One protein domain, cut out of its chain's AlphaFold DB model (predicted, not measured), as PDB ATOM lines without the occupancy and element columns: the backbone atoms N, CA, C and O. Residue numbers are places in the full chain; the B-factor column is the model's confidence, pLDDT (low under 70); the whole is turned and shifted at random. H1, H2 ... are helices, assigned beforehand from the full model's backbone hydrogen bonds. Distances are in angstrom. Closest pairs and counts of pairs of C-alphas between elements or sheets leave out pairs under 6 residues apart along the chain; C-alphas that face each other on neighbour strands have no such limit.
ATOM      1  N   LYS A 135     -12.128 -40.809 -34.885       77.81
ATOM      2  CA  LYS A 135     -13.399 -41.532 -35.086       77.81
ATOM      3  C   LYS A 135     -14.392 -41.417 -33.918       77.81
ATOM      4  O   LYS A 135     -15.591 -41.368 -34.142       77.81
ATOM      5  N   GLN A 136     -13.914 -41.388 -32.676       81.12
ATOM      6  CA  GLN A 136     -14.755 -41.254 -31.482       81.12
ATOM      7  C   GLN A 136     -15.246 -39.823 -31.265       81.12
ATOM      8  O   GLN A 136     -16.238 -39.642 -30.567       81.12
ATOM      9  N   ARG A 137     -14.569 -38.819 -31.837       84.19
ATOM     10  CA  ARG A 137     -14.945 -37.406 -31.694       84.19
ATOM     11  C   ARG A 137     -16.194 -37.051 -32.501       84.19
ATOM     12  O   ARG A 137     -16.915 -36.151 -32.091       84.19
ATOM     13  N   CYS A 138     -16.459 -37.767 -33.594       88.31
ATOM     14  CA  CYS A 138     -17.614 -37.523 -34.463       88.31
ATOM     15  C   CYS A 138     -18.924 -38.147 -33.956       88.31
ATOM     16  O   CYS A 138     -19.981 -37.808 -34.474       88.31
ATOM     17  N   GLY A 139     -18.865 -39.074 -32.993       91.50
ATOM     18  CA  GLY A 139     -20.066 -39.701 -32.435       91.50
ATOM     19  C   GLY A 139     -20.831 -38.766 -31.489       91.50
ATOM     20  O   GLY A 139     -20.227 -37.821 -30.969       91.50
ATOM     21  N   PRO A 140     -22.118 -39.044 -31.216       96.19
ATOM     22  CA  PRO A 140     -22.901 -38.274 -30.254       96.19
ATOM     23  C   PRO A 140     -22.268 -38.348 -28.858       96.19
ATOM     24  O   PRO A 140     -21.706 -39.379 -28.453       96.19
ATOM     25  N   ALA A 141     -22.315 -37.236 -28.129       93.56
ATOM     26  CA  ALA A 141     -21.875 -37.191 -26.744       93.56
ATOM     27  C   ALA A 141     -22.771 -38.076 -25.868       93.56
ATOM     28  O   ALA A 141     -23.969 -38.212 -26.105       93.56
ATOM     29  N   THR A 142     -22.198 -38.716 -24.846       91.31
ATOM     30  CA  THR A 142     -23.024 -39.476 -23.897       91.31
ATOM     31  C   THR A 142     -23.713 -38.527 -22.918       91.31
ATOM     32  O   THR A 142     -23.150 -37.491 -22.567       91.31
ATOM     33  N   ALA A 143     -24.883 -38.911 -22.397       90.06
ATOM     34  CA  ALA A 143     -25.601 -38.126 -21.387       90.06
ATOM     35  C   ALA A 143     -24.712 -37.754 -20.183       90.06
ATOM     36  O   ALA A 143     -24.740 -36.622 -19.715       90.06
ATOM     37  N   ALA A 144     -23.837 -38.670 -19.750       84.38
ATOM     38  CA  ALA A 144     -22.868 -38.412 -18.684       84.38
ATOM     39  C   ALA A 144     -21.819 -37.345 -19.055       84.38
ATOM     40  O   ALA A 144     -21.423 -36.556 -18.204       84.38
ATOM     41  N   GLN A 145     -21.365 -37.298 -20.314       90.31
ATOM     42  CA  GLN A 145     -20.441 -36.255 -20.778       90.31
ATOM     43  C   GLN A 145     -21.123 -34.888 -20.816       90.31
ATOM     44  O   GLN A 145     -20.513 -33.900 -20.424       90.31
ATOM     45  N   LEU A 146     -22.381 -34.845 -21.261       93.44
ATOM     46  CA  LEU A 146     -23.178 -33.621 -21.302       93.44
ATOM     47  C   LEU A 146     -23.476 -33.087 -19.900       93.44
ATOM     48  O   LEU A 146     -23.293 -31.897 -19.666       93.44
ATOM     49  N   ALA A 147     -23.878 -33.958 -18.968       89.56
ATOM     50  CA  ALA A 147     -24.092 -33.596 -17.568       89.56
ATOM     51  C   ALA A 147     -22.807 -33.040 -16.942       89.56
ATOM     52  O   ALA A 147     -22.798 -31.919 -16.447       89.56
ATOM     53  N   TYR A 148     -21.691 -33.765 -17.088       88.56
ATOM     54  CA  TYR A 148     -20.404 -33.311 -16.570       88.56
ATOM     55  C   TYR A 148     -19.989 -31.950 -17.133       88.56
ATOM     56  O   TYR A 148     -19.540 -31.078 -16.395       88.56
ATOM     57  N   ALA A 149     -20.150 -31.751 -18.440       92.56
ATOM     58  CA  ALA A 149     -19.810 -30.492 -19.074       92.56
ATOM     59  C   ALA A 149     -20.689 -29.328 -18.590       92.56
ATOM     60  O   ALA A 149     -20.159 -28.247 -18.363       92.56
ATOM     61  N   ARG A 150     -21.997 -29.544 -18.381       92.94
ATOM     62  CA  ARG A 150     -22.914 -28.535 -17.819       92.94
ATOM     63  C   ARG A 150     -22.545 -28.146 -16.391       92.94
ATOM     64  O   ARG A 150     -22.563 -26.962 -16.062       92.94
ATOM     65  N   ASP A 151     -22.175 -29.113 -15.564       90.25
ATOM     66  CA  ASP A 151     -21.775 -28.835 -14.183       90.25
ATOM     67  C   ASP A 151     -20.456 -28.058 -14.141       90.25
ATOM     68  O   ASP A 151     -20.310 -27.103 -13.378       90.25
ATOM     69  N   LEU A 152     -19.509 -28.414 -15.016       90.75
ATOM     70  CA  LEU A 152     -18.239 -27.701 -15.142       90.75
ATOM     71  C   LEU A 152     -18.434 -26.284 -15.694       90.75
ATOM     72  O   LEU A 152     -17.770 -25.365 -15.225       90.75
ATOM     73  N   ALA A 153     -19.368 -26.104 -16.632       93.69
ATOM     74  CA  ALA A 153     -19.781 -24.799 -17.144       93.69
ATOM     75  C   ALA A 153     -20.342 -23.919 -16.025       93.69
ATOM     76  O   ALA A 153     -19.850 -22.819 -15.799       93.69
ATOM     77  N   SER A 154     -21.300 -24.455 -15.262       93.00
ATOM     78  CA  SER A 154     -21.940 -23.757 -14.143       93.00
ATOM     79  C   SER A 154     -20.920 -23.351 -13.076       93.00
ATOM     80  O   SER A 154     -20.968 -22.239 -12.562       93.00
ATOM     81  N   TYR A 155     -19.951 -24.222 -12.779       90.50
ATOM     82  CA  TYR A 155     -18.895 -23.940 -11.804       90.50
ATOM     83  C   TYR A 155     -17.856 -22.916 -12.304       90.50
ATOM     84  O   TYR A 155     -17.362 -22.093 -11.525       90.50
ATOM     85  N   ALA A 156     -17.538 -22.946 -13.602       91.12
ATOM     86  CA  ALA A 156     -16.643 -21.987 -14.250       91.12
ATOM     87  C   ALA A 156     -17.310 -20.634 -14.557       91.12
ATOM     88  O   ALA A 156     -16.605 -19.668 -14.838       91.12
ATOM     89  N   GLY A 157     -18.645 -20.554 -14.494       94.56
ATOM     90  CA  GLY A 157     -19.408 -19.381 -14.926       94.56
ATOM     91  C   GLY A 157     -19.453 -19.225 -16.450       94.56
ATOM     92  O   GLY A 157     -19.470 -18.108 -16.951       94.56
ATOM     93  N   LEU A 158     -19.421 -20.336 -17.190       95.31
ATOM     94  CA  LEU A 158     -19.463 -20.360 -18.652       95.31
ATOM     95  C   LEU A 158     -20.810 -20.871 -19.160       95.31
ATOM     96  O   LEU A 158     -21.424 -21.748 -18.555       95.31
ATOM     97  N   GLU A 159     -21.221 -20.393 -20.330       96.50
ATOM     98  CA  GLU A 159     -22.356 -20.951 -21.063       96.50
ATOM     99  C   GLU A 159     -21.919 -22.100 -21.977       96.50
ATOM    100  O   GLU A 159     -20.803 -22.129 -22.506       96.50
ATOM    101  N   VAL A 160     -22.809 -23.077 -22.160       95.94
ATOM    102  CA  VAL A 160     -22.557 -24.245 -23.007       95.94
ATOM    103  C   VAL A 160     -22.827 -23.872 -24.474       95.94
ATOM    104  O   VAL A 160     -23.969 -23.573 -24.807       95.94
ATOM    105  N   PRO A 161     -21.828 -23.916 -25.378       94.88
ATOM    106  CA  PRO A 161     -21.944 -23.360 -26.731       94.88
ATOM    107  C   PRO A 161     -22.562 -24.325 -27.757       94.88
ATOM    108  O   PRO A 161     -22.512 -24.061 -28.956       94.88
ATOM    109  N   TYR A 162     -23.063 -25.481 -27.323       93.88
ATOM    110  CA  TYR A 162     -23.590 -26.524 -28.202       93.88
ATOM    111  C   TYR A 162     -24.995 -26.946 -27.782       93.88
ATOM    112  O   TYR A 162     -25.340 -26.936 -26.599       93.88
ATOM    113  N   ASP A 163     -25.777 -27.387 -28.763       96.38
ATOM    114  CA  ASP A 163     -27.082 -27.996 -28.535       96.38
ATOM    115  C   ASP A 163     -26.907 -29.388 -27.894       96.38
ATOM    116  O   ASP A 163     -26.280 -30.263 -28.499       96.38
ATOM    117  N   PRO A 164     -27.424 -29.627 -26.675       93.88
ATOM    118  CA  PRO A 164     -27.241 -30.893 -25.974       93.88
ATOM    119  C   PRO A 164     -27.846 -32.109 -26.682       93.88
ATOM    120  O   PRO A 164     -27.400 -33.221 -26.401       93.88
ATOM    121  N   GLU A 165     -28.828 -31.933 -27.567       95.25
ATOM    122  CA  GLU A 165     -29.441 -33.054 -28.293       95.25
ATOM    123  C   GLU A 165     -28.556 -33.543 -29.447       95.25
ATOM    124  O   GLU A 165     -28.510 -34.737 -29.745       95.25
ATOM    125  N   ASN A 166     -27.788 -32.628 -30.044       96.44
ATOM    126  CA  ASN A 166     -26.990 -32.874 -31.246       96.44
ATOM    127  C   ASN A 166     -25.471 -32.807 -31.015       96.44
ATOM    128  O   ASN A 166     -24.682 -33.028 -31.939       96.44
ATOM    129  N   ALA A 167     -25.045 -32.520 -29.786       95.81
ATOM    130  CA  ALA A 167     -23.648 -32.313 -29.439       95.81
ATOM    131  C   ALA A 167     -22.772 -33.534 -29.742       95.81
ATOM    132  O   ALA A 167     -23.012 -34.662 -29.285       95.81
ATOM    133  N   LYS A 168     -21.670 -33.296 -30.455       95.94
ATOM    134  CA  LYS A 168     -20.675 -34.337 -30.723       95.94
ATOM    135  C   LYS A 168     -19.747 -34.502 -29.534       95.94
ATOM    136  O   LYS A 168     -19.350 -33.546 -28.869       95.94
ATOM    137  N   ARG A 169     -19.274 -35.727 -29.323       92.25
ATOM    138  CA  ARG A 169     -18.318 -36.043 -28.255       92.25
ATOM    139  C   ARG A 169     -17.058 -35.169 -28.323       92.25
ATOM    140  O   ARG A 169     -16.507 -34.822 -27.284       92.25
ATOM    141  N   GLY A 170     -16.588 -34.829 -29.524       88.94
ATOM    142  CA  GLY A 170     -15.438 -33.946 -29.717       88.94
ATOM    143  C   GLY A 170     -15.678 -32.501 -29.272       88.94
ATOM    144  O   GLY A 170     -14.769 -31.901 -28.705       88.94
ATOM    145  N   GLU A 171     -16.878 -31.965 -29.500       91.12
ATOM    146  CA  GLU A 171     -17.274 -30.605 -29.101       91.12
ATOM    147  C   GLU A 171     -17.384 -30.513 -27.579       91.12
ATOM    148  O   GLU A 171     -16.751 -29.658 -26.963       91.12
ATOM    149  N   VAL A 172     -18.071 -31.482 -26.966       93.50
ATOM    150  CA  VAL A 172     -18.197 -31.582 -25.506       93.50
ATOM    151  C   VAL A 172     -16.830 -31.733 -24.838       93.50
ATOM    152  O   VAL A 172     -16.545 -31.058 -23.855       93.50
ATOM    153  N   ALA A 173     -15.944 -32.573 -25.384       90.25
ATOM    154  CA  ALA A 173     -14.591 -32.737 -24.851       90.25
ATOM    155  C   ALA A 173     -13.752 -31.451 -24.960       90.25
ATOM    156  O   ALA A 173     -13.036 -31.108 -24.019       90.25
ATOM    157  N   ASN A 174     -13.853 -30.722 -26.078       87.50
ATOM    158  CA  ASN A 174     -13.173 -29.433 -26.240       87.50
ATOM    159  C   ASN A 174     -13.672 -28.407 -25.220       87.50
ATOM    160  O   ASN A 174     -12.866 -27.710 -24.608       87.50
ATOM    161  N   PHE A 175     -14.985 -28.346 -25.017       93.06
ATOM    162  CA  PHE A 175     -15.592 -27.438 -24.057       93.06
ATOM    163  C   PHE A 175     -15.225 -27.782 -22.610       93.06
ATOM    164  O   PHE A 175     -14.851 -26.884 -21.866       93.06
ATOM    165  N   ILE A 176     -15.222 -29.065 -22.229       90.50
ATOM    166  CA  ILE A 176     -14.704 -29.506 -20.921       90.50
ATOM    167  C   ILE A 176     -13.262 -29.019 -20.731       90.50
ATOM    168  O   ILE A 176     -12.932 -28.485 -19.676       90.50
ATOM    169  N   GLY A 177     -12.406 -29.171 -21.748       86.81
ATOM    170  CA  GLY A 177     -11.031 -28.669 -21.712       86.81
ATOM    171  C   GLY A 177     -10.959 -27.156 -21.481       86.81
ATOM    172  O   GLY A 177     -10.227 -26.712 -20.600       86.81
ATOM    173  N   ARG A 178     -11.769 -26.377 -22.212       86.62
ATOM    174  CA  ARG A 178     -11.867 -24.916 -22.053       86.62
ATOM    175  C   ARG A 178     -12.352 -24.521 -20.659       86.62
ATOM    176  O   ARG A 178     -11.721 -23.696 -20.015       86.62
ATOM    177  N   ALA A 179     -13.425 -25.136 -20.172       90.38
ATOM    178  CA  ALA A 179     -13.987 -24.827 -18.864       90.38
ATOM    179  C   ALA A 179     -13.016 -25.179 -17.724       90.38
ATOM    180  O   ALA A 179     -12.923 -24.453 -16.743       90.38
ATOM    181  N   ARG A 180     -12.206 -26.236 -17.871       87.38
ATOM    182  CA  ARG A 180     -11.114 -26.517 -16.926       87.38
ATOM    183  C   ARG A 180     -10.006 -25.469 -16.971       87.38
ATOM    184  O   ARG A 180      -9.500 -25.114 -15.915       87.38
ATOM    185  N   ALA A 181      -9.614 -25.007 -18.158       82.31
ATOM    186  CA  ALA A 181      -8.619 -23.945 -18.292       82.31
ATOM    187  C   ALA A 181      -9.104 -22.642 -17.640       82.31
ATOM    188  O   ALA A 181      -8.349 -22.012 -16.908       82.31
ATOM    189  N   GLU A 182     -10.383 -22.313 -17.817       88.75
ATOM    190  CA  GLU A 182     -11.023 -21.167 -17.169       88.75
ATOM    191  C   GLU A 182     -10.997 -21.282 -15.638       88.75
ATOM    192  O   GLU A 182     -10.639 -20.336 -14.944       88.75
ATOM    193  N   LEU A 183     -11.280 -22.467 -15.085       87.69
ATOM    194  CA  LEU A 183     -11.155 -22.688 -13.641       87.69
ATOM    195  C   LEU A 183      -9.726 -22.465 -13.136       87.69
ATOM    196  O   LEU A 183      -9.558 -21.894 -12.064       87.69
ATOM    197  N   ILE A 184      -8.711 -22.888 -13.895       84.00
ATOM    198  CA  ILE A 184      -7.304 -22.626 -13.549       84.00
ATOM    199  C   ILE A 184      -7.029 -21.123 -13.564       84.00
ATOM    200  O   ILE A 184      -6.395 -20.628 -12.643       84.00
ATOM    201  N   HIS A 185      -7.518 -20.409 -14.580       81.19
ATOM    202  CA  HIS A 185      -7.351 -18.960 -14.694       81.19
ATOM    203  C   HIS A 185      -8.003 -18.201 -13.523       81.19
ATOM    204  O   HIS A 185      -7.502 -17.170 -13.094       81.19
ATOM    205  N   GLN A 186      -9.090 -18.737 -12.965       88.50
ATOM    206  CA  GLN A 186      -9.773 -18.194 -11.786       88.50
ATOM    207  C   GLN A 186      -9.172 -18.668 -10.444       88.50
ATOM    208  O   GLN A 186      -9.813 -18.497  -9.407       88.50
ATOM    209  N   ASP A 187      -8.009 -19.334 -10.447       86.88
ATOM    210  CA  ASP A 187      -7.394 -19.982  -9.275       86.88
ATOM    211  C   ASP A 187      -8.332 -20.966  -8.535       86.88
ATOM    212  O   ASP A 187      -8.194 -21.250  -7.340       86.88
ATOM    213  N   LYS A 188      -9.300 -21.546  -9.256       85.62
ATOM    214  CA  LYS A 188     -10.240 -22.543  -8.734       85.62
ATOM    215  C   LYS A 188      -9.713 -23.957  -8.953       85.62
ATOM    216  O   LYS A 188      -9.126 -24.312  -9.975       85.62
ATOM    217  N   ALA A 189      -9.996 -24.833  -7.993       78.12
ATOM    218  CA  ALA A 189      -9.633 -26.238  -8.107       78.12
ATOM    219  C   ALA A 189     -10.416 -26.930  -9.244       78.12
ATOM    220  O   ALA A 189     -11.638 -27.044  -9.193       78.12
ATOM    221  N   VAL A 190      -9.691 -27.460 -10.234       74.69
ATOM    222  CA  VAL A 190     -10.233 -28.225 -11.381       74.69
ATOM    223  C   VAL A 190     -10.733 -29.620 -10.977       74.69
ATOM    224  O   VAL A 190     -11.506 -30.267 -11.683       74.69
ATOM    225  N   SER A 191     -10.264 -30.105  -9.829       68.06
ATOM    226  CA  SER A 191     -10.592 -31.409  -9.263       68.06
ATOM    227  C   SER A 191     -10.877 -31.257  -7.779       68.06
ATOM    228  O   SER A 191     -10.132 -30.567  -7.083       68.06
ATOM    229  N   GLY A 192     -11.908 -31.927  -7.275       66.44
ATOM    230  CA  GLY A 192     -12.293 -31.834  -5.872       66.44
ATOM    231  C   GLY A 192     -13.794 -31.981  -5.679       66.44
ATOM    232  O   GLY A 192     -14.545 -32.161  -6.635       66.44
ATOM    233  N   ARG A 193     -14.228 -31.863  -4.421       65.19
ATOM    234  CA  ARG A 193     -15.650 -31.884  -4.036       65.19
ATOM    235  C   ARG A 193     -16.482 -30.819  -4.763       65.19
ATOM    236  O   ARG A 193     -17.675 -31.003  -4.939       65.19
ATOM    237  N   ALA A 194     -15.834 -29.735  -5.192       65.44
ATOM    238  CA  ALA A 194     -16.466 -28.625  -5.892       65.44
ATOM    239  C   ALA A 194     -16.845 -28.937  -7.354       65.44
ATOM    240  O   ALA A 194     -17.690 -28.248  -7.908       65.44
ATOM    241  N   VAL A 195     -16.281 -29.993  -7.961       66.06
ATOM    242  CA  VAL A 195     -16.661 -30.469  -9.305       66.06
ATOM    243  C   VAL A 195     -17.154 -31.920  -9.199       66.06
ATOM    244  O   VAL A 195     -16.435 -32.857  -9.564       66.06
ATOM    245  N   PRO A 196     -18.354 -32.139  -8.628       59.12
ATOM    246  CA  PRO A 196     -18.777 -33.452  -8.153       59.12
ATOM    247  C   PRO A 196     -18.988 -34.472  -9.277       59.12
ATOM    248  O   PRO A 196     -18.646 -35.636  -9.095       59.12
ATOM    249  N   SER A 197     -19.465 -34.062 -10.453       65.62
ATOM    250  CA  SER A 197     -20.034 -34.962 -11.472       65.62
ATOM    251  C   SER A 197     -19.062 -35.539 -12.504       65.62
ATOM    252  O   SER A 197     -19.480 -36.181 -13.470       65.62
ATOM    253  N   GLY A 198     -17.752 -35.348 -12.328       72.31
ATOM    254  CA  GLY A 198     -16.768 -35.947 -13.231       72.31
ATOM    255  C   GLY A 198     -16.875 -37.468 -13.272       72.31
ATOM    256  O   GLY A 198     -17.147 -38.083 -12.247       72.31
ATOM    257  N   PRO A 199     -16.626 -38.137 -14.409       73.94
ATOM    258  CA  PRO A 199     -16.431 -39.576 -14.379       73.94
ATOM    259  C   PRO A 199     -15.180 -39.892 -13.551       73.94
ATOM    260  O   PRO A 199     -14.107 -39.324 -13.772       73.94
ATOM    261  N   TRP A 200     -15.288 -40.845 -12.628       83.75
ATOM    262  CA  TRP A 200     -14.138 -41.361 -11.888       83.75
ATOM    263  C   TRP A 200     -12.954 -41.750 -12.795       83.75
ATOM    264  O   TRP A 200     -13.084 -42.430 -13.832       83.75
ATOM    265  N   THR A 201     -11.763 -41.328 -12.369       80.88
ATOM    266  CA  THR A 201     -10.508 -41.572 -13.085       80.88
ATOM    267  C   THR A 201     -10.191 -43.067 -13.134       80.88
ATOM    268  O   THR A 201     -10.587 -43.854 -12.269       80.88
ATOM    269  N   LYS A 202      -9.423 -43.492 -14.146       81.31
ATOM    270  CA  LYS A 202      -8.972 -44.889 -14.259       81.31
ATOM    271  C   LYS A 202      -8.195 -45.336 -13.015       81.31
ATOM    272  O   LYS A 202      -8.357 -46.472 -12.580       81.31
ATOM    273  N   TRP A 203      -7.397 -44.438 -12.435       85.69
ATOM    274  CA  TRP A 203      -6.659 -44.696 -11.202       85.69
ATOM    275  C   TRP A 203      -7.593 -44.940 -10.010       85.69
ATOM    276  O   TRP A 203      -7.422 -45.955  -9.342       85.69
ATOM    277  N   GLN A 204      -8.617 -44.100  -9.795       88.25
ATOM    278  CA  GLN A 204      -9.608 -44.305  -8.724       88.25
ATOM    279  C   GLN A 204     -10.319 -45.655  -8.876       88.25
ATOM    280  O   GLN A 204     -10.385 -46.423  -7.920       88.25
ATOM    281  N   ARG A 205     -10.760 -45.995 -10.098       90.06
ATOM    282  CA  ARG A 205     -11.372 -47.299 -10.410       90.06
ATOM    283  C   ARG A 205     -10.485 -48.475 -10.048       90.06
ATOM    284  O   ARG A 205     -10.943 -49.431  -9.428       90.06
ATOM    285  N   THR A 206      -9.229 -48.434 -10.483       89.31
ATOM    286  CA  THR A 206      -8.269 -49.498 -10.180       89.31
ATOM    287  C   THR A 206      -8.009 -49.564  -8.680       89.31
ATOM    288  O   THR A 206      -8.058 -50.647  -8.114       89.31
ATOM    289  N   ARG A 207      -7.830 -48.418  -8.017       90.38
ATOM    290  CA  ARG A 207      -7.515 -48.371  -6.593       90.38
ATOM    291  C   ARG A 207      -8.656 -48.890  -5.719       90.38
ATOM    292  O   ARG A 207      -8.400 -49.701  -4.842       90.38
ATOM    293  N   LEU A 208      -9.895 -48.476  -5.978       93.56
ATOM    294  CA  LEU A 208     -11.077 -48.970  -5.263       93.56
ATOM    295  C   LEU A 208     -11.284 -50.471  -5.481       93.56
ATOM    296  O   LEU A 208     -11.553 -51.199  -4.530       93.56
ATOM    297  N   ARG A 209     -11.059 -50.950  -6.712       93.62
ATOM    298  CA  ARG A 209     -11.094 -52.383  -7.024       93.62
ATOM    299  C   ARG A 209     -10.036 -53.168  -6.251       93.62
ATOM    300  O   ARG A 209     -10.353 -54.231  -5.730       93.62
ATOM    301  N   ASP A 210      -8.810 -52.655  -6.165       93.25
ATOM    302  CA  ASP A 210      -7.718 -53.290  -5.416       93.25
ATOM    303  C   ASP A 210      -8.018 -53.352  -3.907       93.25
ATOM    304  O   ASP A 210      -7.546 -54.253  -3.221       93.25
ATOM    305  N   LEU A 211      -8.834 -52.423  -3.399       94.25
ATOM    306  CA  LEU A 211      -9.330 -52.398  -2.017       94.25
ATOM    307  C   LEU A 211     -10.595 -53.250  -1.814       94.25
ATOM    308  O   LEU A 211     -11.155 -53.258  -0.724       94.25
ATOM    309  N   GLY A 212     -11.068 -53.950  -2.851       95.44
ATOM    310  CA  GLY A 212     -12.267 -54.789  -2.790       95.44
ATOM    311  C   GLY A 212     -13.592 -54.020  -2.825       95.44
ATOM    312  O   GLY A 212     -14.647 -54.631  -2.664       95.44
ATOM    313  N   VAL A 213     -13.572 -52.707  -3.069       95.62
ATOM    314  CA  VAL A 213     -14.782 -51.882  -3.141       95.62
ATOM    315  C   VAL A 213     -15.341 -51.905  -4.561       95.62
ATOM    316  O   VAL A 213     -14.687 -51.496  -5.523       95.62
ATOM    317  N   LYS A 214     -16.579 -52.386  -4.693       91.81
ATOM    318  CA  LYS A 214     -17.359 -52.315  -5.932       91.81
ATOM    319  C   LYS A 214     -18.286 -51.109  -5.844       91.81
ATOM    320  O   LYS A 214     -19.183 -51.096  -5.009       91.81
ATOM    321  N   LEU A 215     -18.061 -50.115  -6.697       86.75
ATOM    322  CA  LEU A 215     -18.974 -48.987  -6.867       86.75
ATOM    323  C   LEU A 215     -19.820 -49.195  -8.130       86.75
ATOM    324  O   LEU A 215     -19.323 -49.818  -9.077       86.75
ATOM    325  N   PRO A 216     -21.075 -48.717  -8.146       87.75
ATOM    326  CA  PRO A 216     -21.938 -48.820  -9.314       87.75
ATOM    327  C   PRO A 216     -21.363 -48.053 -10.512       87.75
ATOM    328  O   PRO A 216     -20.686 -47.027 -10.366       87.75
ATOM    329  N   ASP A 217     -21.645 -48.547 -11.716       81.44
ATOM    330  CA  ASP A 217     -21.324 -47.826 -12.944       81.44
ATOM    331  C   ASP A 217     -22.123 -46.515 -12.972       81.44
ATOM    332  O   ASP A 217     -23.344 -46.523 -12.866       81.44
ATOM    333  N   GLY A 218     -21.421 -45.385 -13.073       78.44
ATOM    334  CA  GLY A 218     -22.021 -44.049 -12.964       78.44
ATOM    335  C   GLY A 218     -21.663 -43.298 -11.683       78.44
ATOM    336  O   GLY A 218     -21.999 -42.126 -11.578       78.44
ATOM    337  N   THR A 219     -20.926 -43.928 -10.760       84.38
ATOM    338  CA  THR A 219     -20.391 -43.225  -9.585       84.38
ATOM    339  C   THR A 219     -19.530 -42.043 -10.016       84.38
ATOM    340  O   THR A 219     -18.634 -42.167 -10.866       84.38
ATOM    341  N   SER A 220     -19.816 -40.896  -9.419       83.25
ATOM    342  CA  SER A 220     -19.147 -39.644  -9.718       83.25
ATOM    343  C   SER A 220     -17.723 -39.616  -9.152       83.25
ATOM    344  O   SER A 220     -17.327 -40.413  -8.295       83.25
ATOM    345  N   TRP A 221     -16.901 -38.702  -9.656       85.00
ATOM    346  CA  TRP A 221     -15.525 -38.520  -9.215       85.00
ATOM    347  C   TRP A 221     -15.486 -38.140  -7.734       85.00
ATOM    348  O   TRP A 221     -14.640 -38.664  -7.009       85.00
ATOM    349  N   GLY A 222     -16.415 -37.279  -7.299       82.31
ATOM    350  CA  GLY A 222     -16.535 -36.842  -5.910       82.31
ATOM    351  C   GLY A 222     -16.832 -38.005  -4.968       82.31
ATOM    352  O   GLY A 222     -16.088 -38.212  -4.014       82.31
ATOM    353  N   GLU A 223     -17.834 -38.823  -5.291       87.38
ATOM    354  CA  GLU A 223     -18.199 -40.008  -4.499       87.38
ATOM    355  C   GLU A 223     -17.064 -41.043  -4.460       87.38
ATOM    356  O   GLU A 223     -16.751 -41.609  -3.412       87.38
ATOM    357  N   ALA A 224     -16.397 -41.286  -5.595       88.88
ATOM    358  CA  ALA A 224     -15.270 -42.215  -5.654       88.88
ATOM    359  C   ALA A 224     -14.072 -41.724  -4.821       88.88
ATOM    360  O   ALA A 224     -13.368 -42.531  -4.206       88.88
ATOM    361  N   GLN A 225     -13.829 -40.413  -4.806       86.62
ATOM    362  CA  GLN A 225     -12.779 -39.793  -4.006       86.62
ATOM    363  C   GLN A 225     -13.109 -39.838  -2.510       86.62
ATOM    364  O   GLN A 225     -12.250 -40.225  -1.720       86.62
ATOM    365  N   GLU A 226     -14.350 -39.529  -2.138       88.06
ATOM    366  CA  GLU A 226     -14.847 -39.627  -0.763       88.06
ATOM    367  C   GLU A 226     -14.704 -41.056  -0.233       88.06
ATOM    368  O   GLU A 226     -14.154 -41.265   0.844       88.06
ATOM    369  N   LYS A 227     -15.036 -42.067  -1.045       90.94
ATOM    370  CA  LYS A 227     -14.803 -43.477  -0.697       90.94
ATOM    371  C   LYS A 227     -13.324 -43.808  -0.482       90.94
ATOM    372  O   LYS A 227     -12.987 -44.570   0.419       90.94
ATOM    373  N   LEU A 228     -12.415 -43.258  -1.288       89.62
ATOM    374  CA  LEU A 228     -10.972 -43.451  -1.082       89.62
ATOM    375  C   LEU A 228     -10.457 -42.757   0.188       89.62
ATOM    376  O   LEU A 228      -9.510 -43.248   0.813       89.62
ATOM    377  N   GLU A 229     -11.058 -41.630   0.560       88.12
ATOM    378  CA  GLU A 229     -10.771 -40.901   1.797       88.12
ATOM    379  C   GLU A 229     -11.314 -41.634   3.031       88.12
ATOM    380  O   GLU A 229     -10.557 -41.815   3.988       88.12
ATOM    381  N   GLU A 230     -12.546 -42.154   2.978       89.69
ATOM    382  CA  GLU A 230     -13.154 -43.016   4.008       89.69
ATOM    383  C   GLU A 230     -12.282 -44.247   4.302       89.69
ATOM    384  O   GLU A 230     -12.059 -44.601   5.459       89.69
ATOM    385  N   LEU A 231     -11.707 -44.861   3.263       90.75
ATOM    386  CA  LEU A 231     -10.788 -46.002   3.389       90.75
ATOM    387  C   LEU A 231      -9.390 -45.611   3.908       90.75
ATOM    388  O   LEU A 231      -8.502 -46.459   4.009       90.75
ATOM    389  N   GLY A 232      -9.153 -44.330   4.203       82.31
ATOM    390  CA  GLY A 232      -7.896 -43.829   4.755       82.31
ATOM    391  C   GLY A 232      -6.714 -43.852   3.780       82.31
ATOM    392  O   GLY A 232      -5.577 -43.647   4.200       82.31
TER     393      GLY A 232
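Overview. This is residues 135 to 232 of the 361 residues of an uncharacterized protein of Calocera cornea HHB12733 (UniProt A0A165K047). Picture two small lobes set one beyond the other along the longest axis: a lobe of two helices side by side, H1 and H2, and a smaller lobe of H3 and H4, joined by the stretch of residues 186 to 201. Within each lobe the two helices run the same way, and the link between them, residues 157 to 168 in the first and 211 to 220 in the second, folds back to where the next helix starts. You have 98 residues before you, with four named helices in the order H1, H2, H3, H4 and no named strand; the class is all helix, with 50 of the residues in the helices. The whole is compact, with a radius of gyration of the C-alphas of 14.5 A, and only just flat, with spans of 40 by 33 by 18 A.

Along the chain. Start at Lys 135 and go on to C-alpha 143 at (-25.601, -38.126, -21.387); there H1 begins, and it takes residues 143 to 156, 19.8 A from first to last C-alpha. Find C-alpha 169 at (-18.318, -36.043, -28.255); from there H2, the longest helix, takes residues 169 to 185 over 24.4 A. Go on to H3, residues 202 to 210, which is 12.3 A long. H4 takes residues 221 to 230 over 14.2 A and ends at C-alpha 230, at (-13.154, -43.016, 4.008).

Arrangement. Look first at H1 and H2: they touch, and their closest C-alphas, those of Ala 149 and Ile 176, are 5.5 A apart. Their lines stand at a shallow tilt of 23 degrees, and they run the same way. Next look at H3 and H4, which touch with the C-alphas of Gln 204 and Ala 224 closest, at 6.8 A. They run the same way at a tilt of 37 degrees, only just steep. H1 is apart from H3 and H4, and H2 is apart from H3 and H4. In H1, H2, H3 and H4 you will find every O i to N i+4 pair within hydrogen-bond range.

Size, cuts and confidence. The two C-alphas farthest apart are those of Asn 166 and Gly 232, at 42.2 A. The printed part has no cut. The links from H1 to H2, 12 residues, and from H2 to H3, 16 residues, are long; the link from H3 to H4, 10 residues, is short. The mean pLDDT of the printed part is 87.1, and residues 191 to 197, in the link from H2 to H3, are under 70.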